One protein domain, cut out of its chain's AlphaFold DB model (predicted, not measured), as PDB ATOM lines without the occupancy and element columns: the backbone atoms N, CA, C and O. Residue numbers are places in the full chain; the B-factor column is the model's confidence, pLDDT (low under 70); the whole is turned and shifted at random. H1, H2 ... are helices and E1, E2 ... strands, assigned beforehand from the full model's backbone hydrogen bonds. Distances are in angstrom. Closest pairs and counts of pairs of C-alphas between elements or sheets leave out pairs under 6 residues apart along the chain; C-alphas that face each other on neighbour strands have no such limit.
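What this domain is: This is residues 72 to 200 of the 200 residues of the protein "Hypothetical protein" of Adineta ricciae (UniProt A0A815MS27). Two antiparallel sheets stand partly face to face as a sandwich, their strands crossed at 90 degrees; E7 and E8 of one sheet pack on E2 and E9 of the other. H2 packs between the two sheets beneath E4 and E5, while H1 covers E1 at another side. The printed part has 129 residues with two named helices and nine named strands, in the order E1 H1 E2 E3 H2 E4 E5 E6 E7 E8 E9; the sheets run E1 E9 E2 E3 and E4 E5 E6 E7 E8. The class is mixed, and the whole is compact, with a radius of gyration of the C-alphas of 12.9 A and spans of 37 by 27 by 23 A.

Where its parts are: E1 is residues 72 to 77, 16.0 A long, from C-alpha 72 at (16.994, 28.984, 120.143). H1 is residues 84 to 95, 17.2 A. E2 is residues 105 to 109 and E3 residues 116 to 118. H2 is residues 121 to 133, 18.1 A, from C-alpha 121 at (7.852, 22.056, 132.666). E4 is residues 137 to 141; E5, residues 144 to 151, 19.4 A long, bends by 56 degrees at residue 148. E6 is residues 154 to 158, E7 residues 167 to 171 and E8 residues 181 to 186. E9, residues 193 to 199, is 20.2 A long and ends with C-alpha 199 at (13.529, 26.411, 124.898).

How they stand to each other: In the first sheet N 75 and O 195 of E1 and E9 are 3.1 A apart, N 108 and O 196 of E2 and E9 3.0 A, and N 107 and O 116 of the hairpin E2 and E3 2.9 A, each within hydrogen-bond range. E1, H1 and E2 form a split strand-helix-strand unit, with E9 between the two strands and a right-handed crossover. H1 lies over E1 at a height over the sheet of 8.9 A, along the strands; the closest C-alphas, of Tyr 73 and Phe 93, are 6.2 A apart. E4 to E8 form a meander, each strand the antiparallel neighbour of the one before. Within hydrogen-bond range are N 139 and O 146 of E4 and E5, 2.8 A, N 156 and O 149 of E5 and E6, 3.0 A, N 171 and O 157 of E6 and E7, 2.9 A, and N 182 and O 170 of E7 and E8, 2.9 A. H2 lies over E4 and E5 at a height over the sheet of 9.0 A, along the strands; the closest C-alphas of H2 and E5, of Ala 130 and Val 148, are 6.3 A apart. Between the sheets, the closest C-alphas of E2 and E8, of Gly 109 and Ile 183, are 5.9 A apart. H1, with residues 94 to 95 alone, touches H2 at a steep tilt of 58 degrees, opposite ways; the closest C-alphas, of Thr 94 and Lys 132, are 4.8 A apart. In H1 and H2 every O i to N i+4 pair is within hydrogen-bond range.

The domain as a whole: The two C-alphas farthest apart, of Gly 80 and Thr 100, are 37.7 A apart. The printed part has no cut and no long link. The mean pLDDT of the printed part is 95.5, and no printed residue is under 70.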
ATOM      1  N   THR A  72      15.709  29.670 120.274       98.00
ATOM      2  CA  THR A  72      16.994  28.984 120.143       98.00
ATOM      3  C   THR A  72      18.113  30.004 120.059       98.00
ATOM      4  O   THR A  72      18.054  30.939 119.264       98.00
ATOM      5  N   TYR A  73      19.136  29.795 120.873       98.69
ATOM      6  CA  TYR A  73      20.446  30.400 120.735       98.69
ATOM      7  C   TYR A  73      21.382  29.392 120.080       98.69
ATOM      8  O   TYR A  73      21.363  28.214 120.439       98.69
ATOM      9  N   SER A  74      22.195  29.843 119.128       98.56
ATOM     10  CA  SER A  74      23.233  29.021 118.519       98.56
ATOM     11  C   SER A  74      24.304  29.909 117.905       98.56
ATOM     12  O   SER A  74      24.019  30.611 116.943       98.56
ATOM     13  N   ASP A  75      25.528  29.824 118.416       98.75
ATOM     14  CA  ASP A  75      26.677  30.560 117.889       98.75
ATOM     15  C   ASP A  75      27.919  29.670 117.816       98.75
ATOM     16  O   ASP A  75      28.077  28.714 118.577       98.75
ATOM     17  N   SER A  76      28.824  30.020 116.902       98.44
ATOM     18  CA  SER A  76      30.148  29.404 116.797       98.44
ATOM     19  C   SER A  76      31.144  30.089 117.728       98.44
ATOM     20  O   SER A  76      31.218  31.319 117.773       98.44
ATOM     21  N   PHE A  77      31.941  29.284 118.423       98.44
ATOM     22  CA  PHE A  77      32.999  29.726 119.318       98.44
ATOM     23  C   PHE A  77      34.340  29.161 118.867       98.44
ATOM     24  O   PHE A  77      34.449  27.989 118.502       98.44
ATOM     25  N   THR A  78      35.373  29.997 118.937       98.25
ATOM     26  CA  THR A  78      36.735  29.642 118.536       98.25
ATOM     27  C   THR A  78      37.617  29.538 119.773       98.25
ATOM     28  O   THR A  78      37.604  30.417 120.639       98.25
ATOM     29  N   SER A  79      38.385  28.455 119.871       97.50
ATOM     30  CA  SER A  79      39.357  28.280 120.950       97.50
ATOM     31  C   SER A  79      40.380  29.419 120.949       97.50
ATOM     32  O   SER A  79      40.808  29.881 119.892       97.50
ATOM     33  N   GLY A  80      40.747  29.895 122.138       97.00
ATOM     34  CA  GLY A  80      41.680  31.015 122.299       97.00
ATOM     35  C   GLY A  80      41.105  32.398 121.967       97.00
ATOM     36  O   GLY A  80      41.855  33.369 121.977       97.00
ATOM     37  N   VAL A  81      39.794  32.518 121.714       97.69
ATOM     38  CA  VAL A  81      39.131  33.795 121.402       97.69
ATOM     39  C   VAL A  81      38.072  34.140 122.453       97.69
ATOM     40  O   VAL A  81      37.255  33.300 122.833       97.69
ATOM     41  N   THR A  82      38.063  35.397 122.907       96.75
ATOM     42  CA  THR A  82      37.012  35.933 123.787       96.75
ATOM     43  C   THR A  82      35.709  36.143 123.011       96.75
ATOM     44  O   THR A  82      35.695  36.756 121.945       96.75
ATOM     45  N   ALA A  83      34.597  35.677 123.576       96.94
ATOM     46  CA  ALA A  83      33.290  35.589 122.925       96.94
ATOM     47  C   ALA A  83      32.475  36.907 122.933       96.94
ATOM     48  O   ALA A  83      31.392  36.994 123.512       96.94
ATOM     49  N   THR A  84      32.990  37.971 122.309       97.00
ATOM     50  CA  THR A  84      32.369  39.313 122.355       97.00
ATOM     51  C   THR A  84      31.048  39.401 121.584       97.00
ATOM     52  O   THR A  84      30.033  39.821 122.146       97.00
ATOM     53  N   THR A  85      31.023  38.974 120.319       98.00
ATOM     54  CA  THR A  85      29.803  38.967 119.493       98.00
ATOM     55  C   THR A  85      28.768  38.001 120.058       98.00
ATOM     56  O   THR A  85      27.596  38.350 120.195       98.00
ATOM     57  N   GLN A  86      29.217  36.816 120.474       98.44
ATOM     58  CA  GLN A  86      28.362  35.778 121.036       98.44
ATOM     59  C   GLN A  86      27.711  36.230 122.346       98.44
ATOM     60  O   GLN A  86      26.553  35.909 122.596       98.44
ATOM     61  N   CYS A  87      28.400  37.035 123.165       98.12
ATOM     62  CA  CYS A  87      27.790  37.642 124.347       98.12
ATOM     63  C   CYS A  87      26.619  38.580 123.999       98.12
ATOM     64  O   CYS A  87      25.583  38.554 124.665       98.12
ATOM     65  N   THR A  88      26.737  39.388 122.942       98.00
ATOM     66  CA  THR A  88      25.641  40.264 122.491       98.00
ATOM     67  C   THR A  88      24.434  39.451 122.017       98.00
ATOM     68  O   THR A  88      23.299  39.720 122.428       98.00
ATOM     69  N   SER A  89      24.674  38.408 121.218       98.38
ATOM     70  CA  SER A  89      23.641  37.456 120.791       98.38
ATOM     71  C   SER A  89      22.995  36.739 121.981       98.38
ATOM     72  O   SER A  89      21.771  36.639 122.052       98.38
ATOM     73  N   TRP A  90      23.794  36.312 122.963       98.12
ATOM     74  CA  TRP A  90      23.327  35.654 124.184       98.12
ATOM     75  C   TRP A  90      22.372  36.532 124.991       98.12
ATOM     76  O   TRP A  90      21.285  36.091 125.350       98.12
ATOM     77  N   ARG A  91      22.725  37.802 125.221       97.69
ATOM     78  CA  ARG A  91      21.859  38.761 125.933       97.69
ATOM     79  C   ARG A  91      20.549  39.017 125.186       97.69
ATOM     80  O   ARG A  91      19.491  39.143 125.803       97.69
ATOM     81  N   SER A  92      20.608  39.073 123.859       97.75
ATOM     82  CA  SER A  92      19.414  39.233 123.019       97.75
ATOM     83  C   SER A  92      18.502  38.006 123.113       97.75
ATOM     84  O   SER A  92      17.285  38.132 123.210       97.75
ATOM     85  N   PHE A  93      19.092  36.810 123.160       98.31
ATOM     86  CA  PHE A  93      18.363  35.570 123.384       98.31
ATOM     87  C   PHE A  93      17.706  35.513 124.769       98.31
ATOM     88  O   PHE A  93      16.501  35.280 124.845       98.31
ATOM     89  N   THR A  94      18.452  35.752 125.855       97.81
ATOM     90  CA  THR A  94      17.909  35.609 127.218       97.81
ATOM     91  C   THR A  94      16.798  36.618 127.505       97.81
ATOM     92  O   THR A  94      15.781  36.264 128.097       97.81
ATOM     93  N   THR A  95      16.924  37.857 127.018       96.75
ATOM     94  CA  THR A  95      15.855  38.869 127.125       96.75
ATOM     95  C   THR A  95      14.612  38.511 126.302       96.75
ATOM     96  O   THR A  95      13.494  38.868 126.684       96.75
ATOM     97  N   GLY A  96      14.781  37.745 125.220       96.00
ATOM     98  CA  GLY A  96      13.710  37.224 124.373       96.00
ATOM     99  C   GLY A  96      12.929  36.032 124.945       96.00
ATOM    100  O   GLY A  96      11.969  35.597 124.305       96.00
ATOM    101  N   LEU A  97      13.293  35.504 126.122       96.81
ATOM    102  CA  LEU A  97      12.595  34.392 126.784       96.81
ATOM    103  C   LEU A  97      11.292  34.860 127.467       96.81
ATOM    104  O   LEU A  97      11.174  34.931 128.690       96.81
ATOM    105  N   THR A  98      10.302  35.273 126.677       95.00
ATOM    106  CA  THR A  98       9.105  35.973 127.173       95.00
ATOM    107  C   THR A  98       7.929  35.084 127.554       95.00
ATOM    108  O   THR A  98       6.948  35.613 128.079       95.00
ATOM    109  N   CYS A  99       8.002  33.773 127.334       93.88
ATOM    110  CA  CYS A  99       6.870  32.905 127.623       93.88
ATOM    111  C   CYS A  99       6.643  32.669 129.110       93.88
ATOM    112  O   CYS A  99       7.570  32.634 129.915       93.88
ATOM    113  N   THR A 100       5.371  32.477 129.454       92.94
ATOM    114  CA  THR A 100       4.927  32.094 130.797       92.94
ATOM    115  C   THR A 100       5.324  30.671 131.152       92.94
ATOM    116  O   THR A 100       5.577  30.394 132.320       92.94
ATOM    117  N   THR A 101       5.379  29.777 130.166       95.06
ATOM    118  CA  THR A 101       5.750  28.376 130.361       95.06
ATOM    119  C   THR A 101       6.604  27.879 129.213       95.06
ATOM    120  O   THR A 101       6.349  28.214 128.058       95.06
ATOM    121  N   TYR A 102       7.551  27.018 129.554       96.56
ATOM    122  CA  TYR A 102       8.374  26.262 128.629       96.56
ATOM    123  C   TYR A 102       8.316  24.789 129.030       96.56
ATOM    124  O   TYR A 102       8.454  24.440 130.201       96.56
ATOM    125  N   SER A 103       8.077  23.929 128.053       96.62
ATOM    126  CA  SER A 103       7.910  22.487 128.211       96.62
ATOM    127  C   SER A 103       9.211  21.708 128.071       96.62
ATOM    128  O   SER A 103       9.351  20.630 128.651       96.62
ATOM    129  N   LYS A 104      10.172  22.246 127.316       97.56
ATOM    130  CA  LYS A 104      11.419  21.553 127.006       97.56
ATOM    131  C   LYS A 104      12.583  22.527 126.904       97.56
ATOM    132  O   LYS A 104      12.455  23.596 126.319       97.56
ATOM    133  N   MET A 105      13.733  22.125 127.435       98.38
ATOM    134  CA  MET A 105      15.026  22.762 127.183       98.38
ATOM    135  C   MET A 105      15.974  21.734 126.583       98.38
ATOM    136  O   MET A 105      16.036  20.611 127.082       98.38
ATOM    137  N   ARG A 106      16.765  22.114 125.580       98.31
ATOM    138  CA  ARG A 106      17.877  21.291 125.089       98.31
ATOM    139  C   ARG A 106      19.153  22.107 125.012       98.31
ATOM    140  O   ARG A 106      19.129  23.182 124.430       98.31
ATOM    141  N   ILE A 107      20.261  21.584 125.532       98.38
ATOM    142  CA  ILE A 107      21.608  22.143 125.336       98.38
ATOM    143  C   ILE A 107      22.427  21.152 124.518       98.38
ATOM    144  O   ILE A 107      22.483  19.975 124.860       98.38
ATOM    145  N   TYR A 108      23.030  21.616 123.429       98.56
ATOM    146  CA  TYR A 108      23.718  20.784 122.441       98.56
ATOM    147  C   TYR A 108      24.764  21.607 121.684       98.56
ATOM    148  O   TYR A 108      24.841  22.826 121.842       98.56
ATOM    149  N   GLY A 109      25.584  20.956 120.864       98.06
ATOM    150  CA  GLY A 109      26.614  21.646 120.093       98.06
ATOM    151  C   GLY A 109      27.251  20.774 119.025       98.06
ATOM    152  O   GLY A 109      26.859  19.629 118.832       98.06
ATOM    153  N   SER A 110      28.264  21.295 118.335       98.19
ATOM    154  CA  SER A 110      28.959  20.522 117.292       98.19
ATOM    155  C   SER A 110      29.739  19.322 117.847       98.19
ATOM    156  O   SER A 110      29.926  18.346 117.131       98.19
ATOM    157  N   ASN A 111      30.167  19.382 119.114       96.06
ATOM    158  CA  ASN A 111      30.902  18.296 119.779       96.06
ATOM    159  C   ASN A 111      29.980  17.223 120.384       96.06
ATOM    160  O   ASN A 111      30.421  16.106 120.627       96.06
ATOM    161  N   ASP A 112      28.707  17.555 120.599       97.88
ATOM    162  CA  ASP A 112      27.655  16.614 120.982       97.88
ATOM    163  C   ASP A 112      26.310  17.110 120.408       97.88
ATOM    164  O   ASP A 112      25.603  17.910 121.040       97.88
ATOM    165  N   PRO A 113      25.968  16.676 119.178       97.69
ATOM    166  CA  PRO A 113      24.741  17.094 118.496       97.69
ATOM    167  C   PRO A 113      23.454  16.541 119.126       97.69
ATOM    168  O   PRO A 113      22.366  17.100 118.923       97.69
ATOM    169  N   THR A 114      23.561  15.445 119.881       97.88
ATOM    170  CA  THR A 114      22.443  14.870 120.641       97.88
ATOM    171  C   THR A 114      22.104  15.794 121.802       97.88
ATOM    172  O   THR A 114      20.946  16.201 121.961       97.88
ATOM    173  N   GLY A 115      23.137  16.189 122.547       97.25
ATOM    174  CA  GLY A 115      23.034  17.073 123.688       97.25
ATOM    175  C   GLY A 115      22.254  16.464 124.847       97.25
ATOM    176  O   GLY A 115      22.026  15.257 124.929       97.25
ATOM    177  N   ILE A 116      21.786  17.335 125.734       97.50
ATOM    178  CA  ILE A 116      20.969  16.967 126.887       97.50
ATOM    179  C   ILE A 116      19.646  17.722 126.886       97.50
ATOM    180  O   ILE A 116      19.596  18.916 126.592       97.50
ATOM    181  N   THR A 117      18.570  17.008 127.220       97.81
ATOM    182  CA  THR A 117      17.200  17.534 127.222       97.81
ATOM    183  C   THR A 117      16.594  17.476 128.622       97.81
ATOM    184  O   THR A 117      16.660  16.445 129.292       97.81
ATOM    185  N   ILE A 118      15.957  18.569 129.036       98.00
ATOM    186  CA  ILE A 118      15.066  18.639 130.196       98.00
ATOM    187  C   ILE A 118      13.636  18.762 129.671       98.00
ATOM    188  O   ILE A 118      13.373  19.631 128.843       98.00
ATOM    189  N   ALA A 119      12.725  17.912 130.149       96.75
ATOM    190  CA  ALA A 119      11.309  17.920 129.763       96.75
ATOM    191  C   ALA A 119      10.355  18.140 130.958       96.75
ATOM    192  O   ALA A 119       9.152  17.918 130.852       96.75
ATOM    193  N   ASP A 120      10.890  18.554 132.112       97.62
ATOM    194  CA  ASP A 120      10.088  18.964 133.265       97.62
ATOM    195  C   ASP A 120       9.691  20.442 133.135       97.62
ATOM    196  O   ASP A 120      10.539  21.330 133.249       97.62
ATOM    197  N   VAL A 121       8.398  20.706 132.916       97.12
ATOM    198  CA  VAL A 121       7.852  22.056 132.666       97.12
ATOM    199  C   VAL A 121       8.256  23.051 133.758       97.12
ATOM    200  O   VAL A 121       8.615  24.192 133.460       97.12
ATOM    201  N   SER A 122       8.216  22.631 135.028       97.50
ATOM    202  CA  SER A 122       8.513  23.508 136.163       97.50
ATOM    203  C   SER A 122       9.985  23.930 136.185       97.50
ATOM    204  O   SER A 122      10.295  25.117 136.303       97.50
ATOM    205  N   THR A 123      10.889  22.975 135.961       98.12
ATOM    206  CA  THR A 123      12.337  23.173 135.919       98.12
ATOM    207  C   THR A 123      12.743  24.010 134.715       98.12
ATOM    208  O   THR A 123      13.482  24.981 134.860       98.12
ATOM    209  N   VAL A 124      12.240  23.669 133.527       98.31
ATOM    210  CA  VAL A 124      12.546  24.385 132.283       98.31
ATOM    211  C   VAL A 124      12.083  25.837 132.377       98.31
ATOM    212  O   VAL A 124      12.851  26.751 132.075       98.31
ATOM    213  N   THR A 125      10.852  26.062 132.843       97.94
ATOM    214  CA  THR A 125      10.306  27.413 133.010       97.94
ATOM    215  C   THR A 125      11.123  28.210 134.026       97.94
ATOM    216  O   THR A 125      11.480  29.355 133.755       97.94
ATOM    217  N   ALA A 126      11.488  27.607 135.163       98.25
ATOM    218  CA  ALA A 126      12.314  28.266 136.169       98.25
ATOM    219  C   ALA A 126      13.697  28.660 135.619       98.25
ATOM    220  O   ALA A 126      14.145  29.779 135.859       98.25
ATOM    221  N   LEU A 127      14.349  27.791 134.837       98.44
ATOM    222  CA  LEU A 127      15.637  28.086 134.194       98.44
ATOM    223  C   LEU A 127      15.527  29.233 133.177       98.44
ATOM    224  O   LEU A 127      16.373  30.128 133.178       98.44
ATOM    225  N   ALA A 128      14.481  29.246 132.345       98.25
ATOM    226  CA  ALA A 128      14.248  30.318 131.375       98.25
ATOM    227  C   ALA A 128      14.009  31.675 132.060       98.25
ATOM    228  O   ALA A 128      14.621  32.681 131.695       98.25
ATOM    229  N   VAL A 129      13.158  31.695 133.094       98.00
ATOM    230  CA  VAL A 129      12.893  32.883 133.921       98.00
ATOM    231  C   VAL A 129      14.182  33.353 134.596       98.00
ATOM    232  O   VAL A 129      14.494  34.544 134.559       98.00
ATOM    233  N   ALA A 130      14.968  32.429 135.154       98.38
ATOM    234  CA  ALA A 130      16.227  32.758 135.806       98.38
ATOM    235  C   ALA A 130      17.219  33.435 134.849       98.38
ATOM    236  O   ALA A 130      17.803  34.461 135.201       98.38
ATOM    237  N   LEU A 131      17.347  32.915 133.623       98.06
ATOM    238  CA  LEU A 131      18.195  33.495 132.578       98.06
ATOM    239  C   LEU A 131      17.710  34.874 132.132       98.06
ATOM    240  O   LEU A 131      18.518  35.788 131.989       98.06
ATOM    241  N   LYS A 132      16.402  35.045 131.922       97.62
ATOM    242  CA  LYS A 132      15.827  36.324 131.489       97.62
ATOM    243  C   LYS A 132      16.042  37.436 132.504       97.62
ATOM    244  O   LYS A 132      16.400  38.552 132.137       97.62
ATOM    245  N   TYR A 133      15.762  37.143 133.769       97.56
ATOM    246  CA  TYR A 133      15.785  38.141 134.833       97.56
ATOM    247  C   TYR A 133      17.128  38.224 135.547       97.56
ATOM    248  O   TYR A 133      17.237  38.985 136.506       97.56
ATOM    249  N   ASN A 134      18.141  37.480 135.089       96.88
ATOM    250  CA  ASN A 134      19.449  37.428 135.728       96.88
ATOM    251  C   ASN A 134      19.306  37.116 137.229       96.88
ATOM    252  O   ASN A 134      19.741  37.887 138.083       96.88
ATOM    253  N   THR A 135      18.646  35.999 137.552       97.69
ATOM    254  CA  THR A 135      18.495  35.518 138.934       97.69
ATOM    255  C   THR A 135      19.194  34.180 139.112       97.69
ATOM    256  O   THR A 135      19.262  33.367 138.190       97.69
ATOM    257  N   THR A 136      19.785  33.962 140.287       97.31
ATOM    258  CA  THR A 136      20.474  32.698 140.568       97.31
ATOM    259  C   THR A 136      19.451  31.612 140.871       97.31
ATOM    260  O   THR A 136      18.586  31.791 141.725       97.31
ATOM    261  N   LEU A 137      19.585  30.472 140.202       97.62
ATOM    262  CA  LEU A 137      18.761  29.289 140.396       97.62
ATOM    263  C   LEU A 137      19.653  28.053 140.402       97.62
ATOM    264  O   LEU A 137      20.538  27.918 139.560       97.62
ATOM    265  N   ILE A 138      19.371  27.128 141.315       96.94
ATOM    266  CA  ILE A 138      19.856  25.752 141.246       96.94
ATOM    267  C   ILE A 138      18.628  24.856 141.129       96.94
ATOM    268  O   ILE A 138      17.762  24.870 142.001       96.94
ATOM    269  N   ALA A 139      18.556  24.086 140.052       96.31
ATOM    270  CA  ALA A 139      17.512  23.103 139.812       96.31
ATOM    271  C   ALA A 139      18.140  21.725 139.611       96.31
ATOM    272  O   ALA A 139      19.255  21.607 139.106       96.31
ATOM    273  N   ARG A 140      17.432  20.664 139.998       95.62
ATOM    274  CA  ARG A 140      17.919  19.292 139.845       95.62
ATOM    275  C   ARG A 140      17.007  18.514 138.914       95.62
ATOM    276  O   ARG A 140      15.804  18.472 139.133       95.62
ATOM    277  N   TYR A 141      17.588  17.863 137.913       95.81
ATOM    278  CA  TYR A 141      16.854  17.030 136.964       95.81
ATOM    279  C   TYR A 141      17.701  15.824 136.562       95.81
ATOM    280  O   TYR A 141      18.874  15.984 136.233       95.81
ATOM    281  N   ASN A 142      17.133  14.615 136.625       94.56
ATOM    282  CA  ASN A 142      17.827  13.349 136.333       94.56
ATOM    283  C   ASN A 142      19.207  13.219 137.006       94.56
ATOM    284  O   ASN A 142      20.180  12.780 136.404       94.56
ATOM    285  N   GLY A 143      19.303  13.642 138.269       93.62
ATOM    286  CA  GLY A 143      20.549  13.573 139.037       93.62
ATOM    287  C   GLY A 143      21.573  14.672 138.731       93.62
ATOM    288  O   GLY A 143      22.567  14.750 139.446       93.62
ATOM    289  N   ILE A 144      21.314  15.549 137.759       94.38
ATOM    290  CA  ILE A 144      22.194  16.650 137.351       94.38
ATOM    291  C   ILE A 144      21.745  17.951 138.019       94.38
ATOM    292  O   ILE A 144      20.553  18.274 138.023       94.38
ATOM    293  N   ASN A 145      22.705  18.702 138.566       94.44
ATOM    294  CA  ASN A 145      22.475  20.034 139.116       94.44
ATOM    295  C   ASN A 145      22.672  21.084 138.023       94.44
ATOM    296  O   ASN A 145      23.790  21.376 137.600       94.44
ATOM    297  N   TRP A 146      21.565  21.670 137.600       96.50
ATOM    298  CA  TRP A 146      21.520  22.798 136.694       96.50
ATOM    299  C   TRP A 146      21.621  24.087 137.484       96.50
ATOM    300  O   TRP A 146      20.854  24.308 138.419       96.50
ATOM    301  N   ARG A 147      22.552  24.953 137.101       96.75
ATOM    302  CA  ARG A 147      22.690  26.282 137.680       96.75
ATOM    303  C   ARG A 147      22.493  27.331 136.604       96.75
ATOM    304  O   ARG A 147      23.131  27.258 135.558       96.75
ATOM    305  N   VAL A 148      21.671  28.323 136.917       97.94
ATOM    306  CA  VAL A 148      21.720  29.647 136.299       97.94
ATOM    307  C   VAL A 148      22.274  30.605 137.339       97.94
ATOM    308  O   VAL A 148      21.875  30.556 138.500       97.94
ATOM    309  N   GLY A 149      23.221  31.454 136.967       96.00
ATOM    310  CA  GLY A 149      23.801  32.386 137.923       96.00
ATOM    311  C   GLY A 149      24.833  33.314 137.306       96.00
ATOM    312  O   GLY A 149      25.183  33.145 136.136       96.00
ATOM    313  N   PRO A 150      25.330  34.284 138.091       94.12
ATOM    314  CA  PRO A 150      26.352  35.195 137.625       94.12
ATOM    315  C   PRO A 150      27.639  34.431 137.321       94.12
ATOM    316  O   PRO A 150      28.009  33.484 138.031       94.12
ATOM    317  N   ASP A 151      28.294  34.900 136.272       88.06
ATOM    318  CA  ASP A 151      29.604  34.514 135.791       88.06
ATOM    319  C   ASP A 151      30.313  35.771 135.273       88.06
ATOM    320  O   ASP A 151      30.024  36.250 134.173       88.06
ATOM    321  N   TRP A 152      31.203  36.321 136.103       86.75
ATOM    322  CA  TRP A 152      32.024  37.499 135.821       86.75
ATOM    323  C   TRP A 152      31.180  38.667 135.275       86.75
ATOM    324  O   TRP A 152      30.619  39.430 136.057       86.75
ATOM    325  N   SER A 153      31.052  38.797 133.948       88.06
ATOM    326  CA  SER A 153      30.323  39.877 133.268       88.06
ATOM    327  C   SER A 153      28.932  39.516 132.711       88.06
ATOM    328  O   SER A 153      28.340  40.308 131.964       88.06
ATOM    329  N   GLY A 154      28.381  38.345 133.038       90.44
ATOM    330  CA  GLY A 154      27.051  37.937 132.581       90.44
ATOM    331  C   GLY A 154      26.418  36.814 133.395       90.44
ATOM    332  O   GLY A 154      26.889  36.472 134.471       90.44
ATOM    333  N   TYR A 155      25.315  36.268 132.882       95.00
ATOM    334  CA  TYR A 155      24.665  35.077 133.430       95.00
ATOM    335  C   TYR A 155      24.938  33.868 132.539       95.00
ATOM    336  O   TYR A 155      24.854  33.961 131.310       95.00
ATOM    337  N   GLU A 156      25.256  32.747 133.176       94.75
ATOM    338  CA  GLU A 156      25.507  31.454 132.539       94.75
ATOM    339  C   GLU A 156      24.378  30.461 132.817       94.75
ATOM    340  O   GLU A 156      23.587  30.636 133.748       94.75
ATOM    341  N   ILE A 157      24.365  29.373 132.047       97.31
ATOM    342  CA  ILE A 157      23.708  28.121 132.420       97.31
ATOM    343  C   ILE A 157      24.726  26.978 132.383       97.31
ATOM    344  O   ILE A 157      25.490  26.856 131.424       97.31
ATOM    345  N   THR A 158      24.752  26.138 133.420       96.12
ATOM    346  CA  THR A 158      25.677  24.999 133.519       96.12
ATOM    347  C   THR A 158      25.039  23.770 134.159       96.12
ATOM    348  O   THR A 158      24.271  23.884 135.112       96.12
ATOM    349  N   SER A 159      25.405  22.584 133.674       94.81
ATOM    350  CA  SER A 159      25.038  21.284 134.249       94.81
ATOM    351  C   SER A 159      25.968  20.812 135.378       94.81
ATOM    352  O   SER A 159      25.811  19.703 135.880       94.81
ATOM    353  N   THR A 160      26.996  21.588 135.731       84.12
ATOM    354  CA  THR A 160      28.013  21.186 136.725       84.12
ATOM    355  C   THR A 160      27.715  21.715 138.131       84.12
ATOM    356  O   THR A 160      28.436  21.418 139.080       84.12
ATOM    357  N   GLY A 161      26.639  22.493 138.281       73.75
ATOM    358  CA  GLY A 161      26.244  23.121 139.540       73.75
ATOM    359  C   GLY A 161      27.042  24.374 139.925       73.75
ATOM    360  O   GLY A 161      26.733  24.966 140.956       73.75
ATOM    361  N   GLY A 162      28.022  24.822 139.127       76.25
ATOM    362  CA  GLY A 162      28.825  26.004 139.457       76.25
ATOM    363  C   GLY A 162      29.779  26.482 138.360       76.25
ATOM    364  O   GLY A 162      30.047  25.778 137.391       76.25
ATOM    365  N   HIS A 163      30.351  27.670 138.571       73.31
ATOM    366  CA  HIS A 163      31.403  28.248 137.733       73.31
ATOM    367  C   HIS A 163      32.756  27.592 138.058       73.31
ATOM    368  O   HIS A 163      33.632  28.181 138.684       73.31
ATOM    369  N   THR A 164      32.912  26.319 137.708       81.62
ATOM    370  CA  THR A 164      34.179  25.596 137.874       81.62
ATOM    371  C   THR A 164      34.649  25.062 136.531       81.62
ATOM    372  O   THR A 164      33.840  24.764 135.649       81.62
ATOM    373  N   CYS A 165      35.965  24.969 136.349       88.31
ATOM    374  CA  CYS A 165      36.540  24.295 135.194       88.31
ATOM    375  C   CYS A 165      36.316  22.794 135.343       88.31
ATOM    376  O   CYS A 165      37.050  22.102 136.037       88.31
ATOM    377  N   SER A 166      35.254  22.319 134.708       91.56
ATOM    378  CA  SER A 166      34.830  20.924 134.734       91.56
ATOM    379  C   SER A 166      34.423  20.476 133.331       91.56
ATOM    380  O   SER A 166      34.523  21.241 132.364       91.56
ATOM    381  N   THR A 167      33.967  19.235 133.219       92.19
ATOM    382  CA  THR A 167      33.334  18.684 132.024       92.19
ATOM    383  C   THR A 167      31.819  18.707 132.172       92.19
ATOM    384  O   THR A 167      31.294  18.244 133.184       92.19
ATOM    385  N   GLY A 168      31.098  19.216 131.176       93.75
ATOM    386  CA  GLY A 168      29.637  19.251 131.225       93.75
ATOM    387  C   GLY A 168      29.011  20.026 130.075       93.75
ATOM    388  O   GLY A 168      29.634  20.210 129.033       93.75
ATOM    389  N   TYR A 169      27.773  20.468 130.288       96.69
ATOM    390  CA  TYR A 169      27.013  21.321 129.380       96.69
ATOM    391  C   TYR A 169      26.942  22.716 129.986       96.69
ATOM    392  O   TYR A 169      26.160  22.961 130.906       96.69
ATOM    393  N   THR A 170      27.782  23.617 129.489       96.94
ATOM    394  CA  THR A 170      27.871  24.995 129.970       96.94
ATOM    395  C   THR A 170      27.812  25.961 128.798       96.94
ATOM    396  O   THR A 170      28.570  25.821 127.839       96.94
ATOM    397  N   VAL A 171      26.955  26.974 128.909       97.44
ATOM    398  CA  VAL A 171      26.852  28.085 127.959       97.44
ATOM    399  C   VAL A 171      27.043  29.382 128.743       97.44
ATOM    400  O   VAL A 171      26.182  29.768 129.534       97.44
ATOM    401  N   ARG A 172      28.194  30.037 128.543       95.75
ATOM    402  CA  ARG A 172      28.565  31.297 129.215       95.75
ATOM    403  C   ARG A 172      29.247  32.295 128.270       95.75
ATOM    404  O   ARG A 172      30.389  32.704 128.490       95.75
ATOM    405  N   PRO A 173      28.563  32.752 127.209       96.69
ATOM    406  CA  PRO A 173      29.185  33.595 126.186       96.69
ATOM    407  C   PRO A 173      29.685  34.935 126.744       96.69
ATOM    408  O   PRO A 173      30.617  35.529 126.217       96.69
ATOM    409  N   CYS A 174      29.100  35.390 127.854       96.56
ATOM    410  CA  CYS A 174      29.443  36.637 128.531       96.56
ATOM    411  C   CYS A 174      30.439  36.489 129.696       96.56
ATOM    412  O   CYS A 174      30.476  37.371 130.552       96.56
ATOM    413  N   ALA A 175      31.249  35.426 129.743       93.38
ATOM    414  CA  ALA A 175      32.299  35.269 130.762       93.38
ATOM    415  C   ALA A 175      33.402  36.349 130.673       93.38
ATOM    416  O   ALA A 175      34.130  36.588 131.631       93.38
ATOM    417  N   GLY A 176      33.547  37.013 129.517       92.62
ATOM    418  CA  GLY A 176      34.545  38.073 129.308       92.62
ATOM    419  C   GLY A 176      35.988  37.567 129.167       92.62
ATOM    420  O   GLY A 176      36.919  38.366 129.113       92.62
ATOM    421  N   ASN A 177      36.179  36.250 129.087       92.81
ATOM    422  CA  ASN A 177      37.470  35.581 128.952       92.81
ATOM    423  C   ASN A 177      37.367  34.386 127.971       92.81
ATOM    424  O   ASN A 177      36.399  34.265 127.217       92.81
ATOM    425  N   LEU A 178      38.374  33.506 127.968       94.12
ATOM    426  CA  LEU A 178      38.464  32.335 127.080       94.12
ATOM    427  C   LEU A 178      37.615  31.130 127.540       94.12
ATOM    428  O   LEU A 178      37.620  30.082 126.897       94.12
ATOM    429  N   HIS A 179      36.911  31.238 128.666       93.81
ATOM    430  CA  HIS A 179      36.142  30.161 129.285       93.81
ATOM    431  C   HIS A 179      34.655  30.305 128.970       93.81
ATOM    432  O   HIS A 179      33.827  30.350 129.864       93.81
ATOM    433  N   TRP A 180      34.292  30.364 127.692       94.88
ATOM    434  CA  TRP A 180      32.912  30.599 127.244       94.88
ATOM    435  C   TRP A 180      31.963  29.389 127.390       94.88
ATOM    436  O   TRP A 180      30.771  29.498 127.095       94.88
ATOM    437  N   GLY A 181      32.453  28.252 127.895       94.38
ATOM    438  CA  GLY A 181      31.656  27.053 128.161       94.38
ATOM    439  C   GLY A 181      32.134  25.844 127.368       94.38
ATOM    440  O   GLY A 181      33.306  25.747 127.031       94.38
ATOM    441  N   GLY A 182      31.240  24.893 127.119       95.19
ATOM    442  CA  GLY A 182      31.536  23.655 126.403       95.19
ATOM    443  C   GLY A 182      30.357  22.688 126.466       95.19
ATOM    444  O   GLY A 182      29.604  22.703 127.441       95.19
ATOM    445  N   ILE A 183      30.183  21.870 125.427       96.44
ATOM    446  CA  ILE A 183      29.165  20.815 125.368       96.44
ATOM    447  C   ILE A 183      29.855  19.461 125.489       96.44
ATOM    448  O   ILE A 183      30.728  19.144 124.682       96.44
ATOM    449  N   ALA A 184      29.461  18.683 126.502       91.62
ATOM    450  CA  ALA A 184      29.983  17.343 126.781       91.62
ATOM    451  C   ALA A 184      31.525  17.271 126.854       91.62
ATOM    452  O   ALA A 184      32.136  16.257 126.525       91.62
ATOM    453  N   GLY A 185      32.171  18.351 127.293       90.19
ATOM    454  CA  GLY A 185      33.627  18.471 127.291       90.19
ATOM    455  C   GLY A 185      34.122  19.551 128.242       90.19
ATOM    456  O   GLY A 185      33.356  20.065 129.058       90.19
ATOM    457  N   ALA A 186      35.414  19.879 128.146       93.25
ATOM    458  CA  ALA A 186      36.034  20.911 128.972       93.25
ATOM    459  C   ALA A 186      35.299  22.248 128.819       93.25
ATOM    460  O   ALA A 186      35.072  22.721 127.710       93.25
ATOM    461  N   THR A 187      34.944  22.858 129.946       93.19
ATOM    462  CA  THR A 187      34.217  24.139 129.986       93.19
ATOM    463  C   THR A 187      35.154  25.349 130.100       93.19
ATOM    464  O   THR A 187      34.720  26.494 129.954       93.19
ATOM    465  N   CYS A 188      36.439  25.105 130.370       93.31
ATOM    466  CA  CYS A 188      37.517  26.090 130.393       93.31
ATOM    467  C   CYS A 188      38.561  25.716 129.347       93.31
ATOM    468  O   CYS A 188      38.968  24.558 129.281       93.31
ATOM    469  N   SER A 189      38.985  26.696 128.548       93.19
ATOM    470  CA  SER A 189      39.832  26.460 127.372       93.19
ATOM    471  C   SER A 189      39.240  25.398 126.428       93.19
ATOM    472  O   SER A 189      39.948  24.483 126.009       93.19
ATOM    473  N   PRO A 190      37.931  25.477 126.118       94.00
ATOM    474  CA  PRO A 190      37.286  24.534 125.213       94.00
ATOM    475  C   PRO A 190      37.900  24.559 123.805       94.00
ATOM    476  O   PRO A 190      38.431  25.574 123.335       94.00
ATOM    477  N   LEU A 191      37.760  23.437 123.097       96.44
ATOM    478  CA  LEU A 191      37.976  23.377 121.652       96.44
ATOM    479  C   LEU A 191      36.902  24.191 120.926       96.44
ATOM    480  O   LEU A 191      35.779  24.312 121.423       96.44
ATOM    481  N   SER A 192      37.238  24.700 119.738       97.75
ATOM    482  CA  SER A 192      36.288  25.400 118.870       97.75
ATOM    483  C   SER A 192      35.055  24.537 118.619       97.75
ATOM    484  O   SER A 192      35.185  23.364 118.268       97.75
ATOM    485  N   GLN A 193      33.868  25.102 118.822       98.12
ATOM    486  CA  GLN A 193      32.606  24.382 118.680       98.12
ATOM    487  C   GLN A 193      31.433  25.353 118.537       98.12
ATOM    488  O   GLN A 193      31.532  26.525 118.899       98.12
ATOM    489  N   THR A 194      30.296  24.852 118.071       98.44
ATOM    490  CA  THR A 194      29.017  25.560 118.194       98.44
ATOM    491  C   THR A 194      28.406  25.259 119.554       98.44
ATOM    492  O   THR A 194      28.327  24.088 119.928       98.44
ATOM    493  N   LEU A 195      27.958  26.290 120.273       98.62
ATOM    494  CA  LEU A 195      27.136  26.142 121.476       98.62
ATOM    495  C   LEU A 195      25.698  26.522 121.154       98.62
ATOM    496  O   LEU A 195      25.448  27.622 120.659       98.62
ATOM    497  N   SER A 196      24.761  25.639 121.487       98.69
ATOM    498  CA  SER A 196      23.343  25.845 121.226       98.69
ATOM    499  C   SER A 196      22.488  25.514 122.447       98.69
ATOM    500  O   SER A 196      22.734  24.544 123.167       98.69
ATOM    501  N   ILE A 197      21.439  26.308 122.663       98.62
ATOM    502  CA  ILE A 197      20.379  26.026 123.635       98.62
ATOM    503  C   ILE A 197      19.025  26.393 123.038       98.62
ATOM    504  O   ILE A 197      18.879  27.461 122.447       98.62
ATOM    505  N   SER A 198      18.037  25.518 123.189       98.19
ATOM    506  CA  SER A 198      16.653  25.784 122.807       98.19
ATOM    507  C   SER A 198      15.715  25.651 123.998       98.19
ATOM    508  O   SER A 198      15.906  24.781 124.845       98.19
ATOM    509  N   PHE A 199      14.698  26.507 124.033       98.19
ATOM    510  CA  PHE A 199      13.529  26.411 124.898       98.19
ATOM    511  C   PHE A 199      12.285  26.319 124.022       98.19
ATOM    512  O   PHE A 199      12.206  27.062 123.049       98.19
ATOM    513  N   GLU A 200      11.335  25.446 124.361       94.94
ATOM    514  CA  GLU A 200      10.072  25.221 123.632       94.94
ATOM    515  C   GLU A 200       8.874  25.171 124.575       94.94
ATOM    516  O   GLU A 200       8.954  24.442 125.593       94.94
TER     517      GLU A 200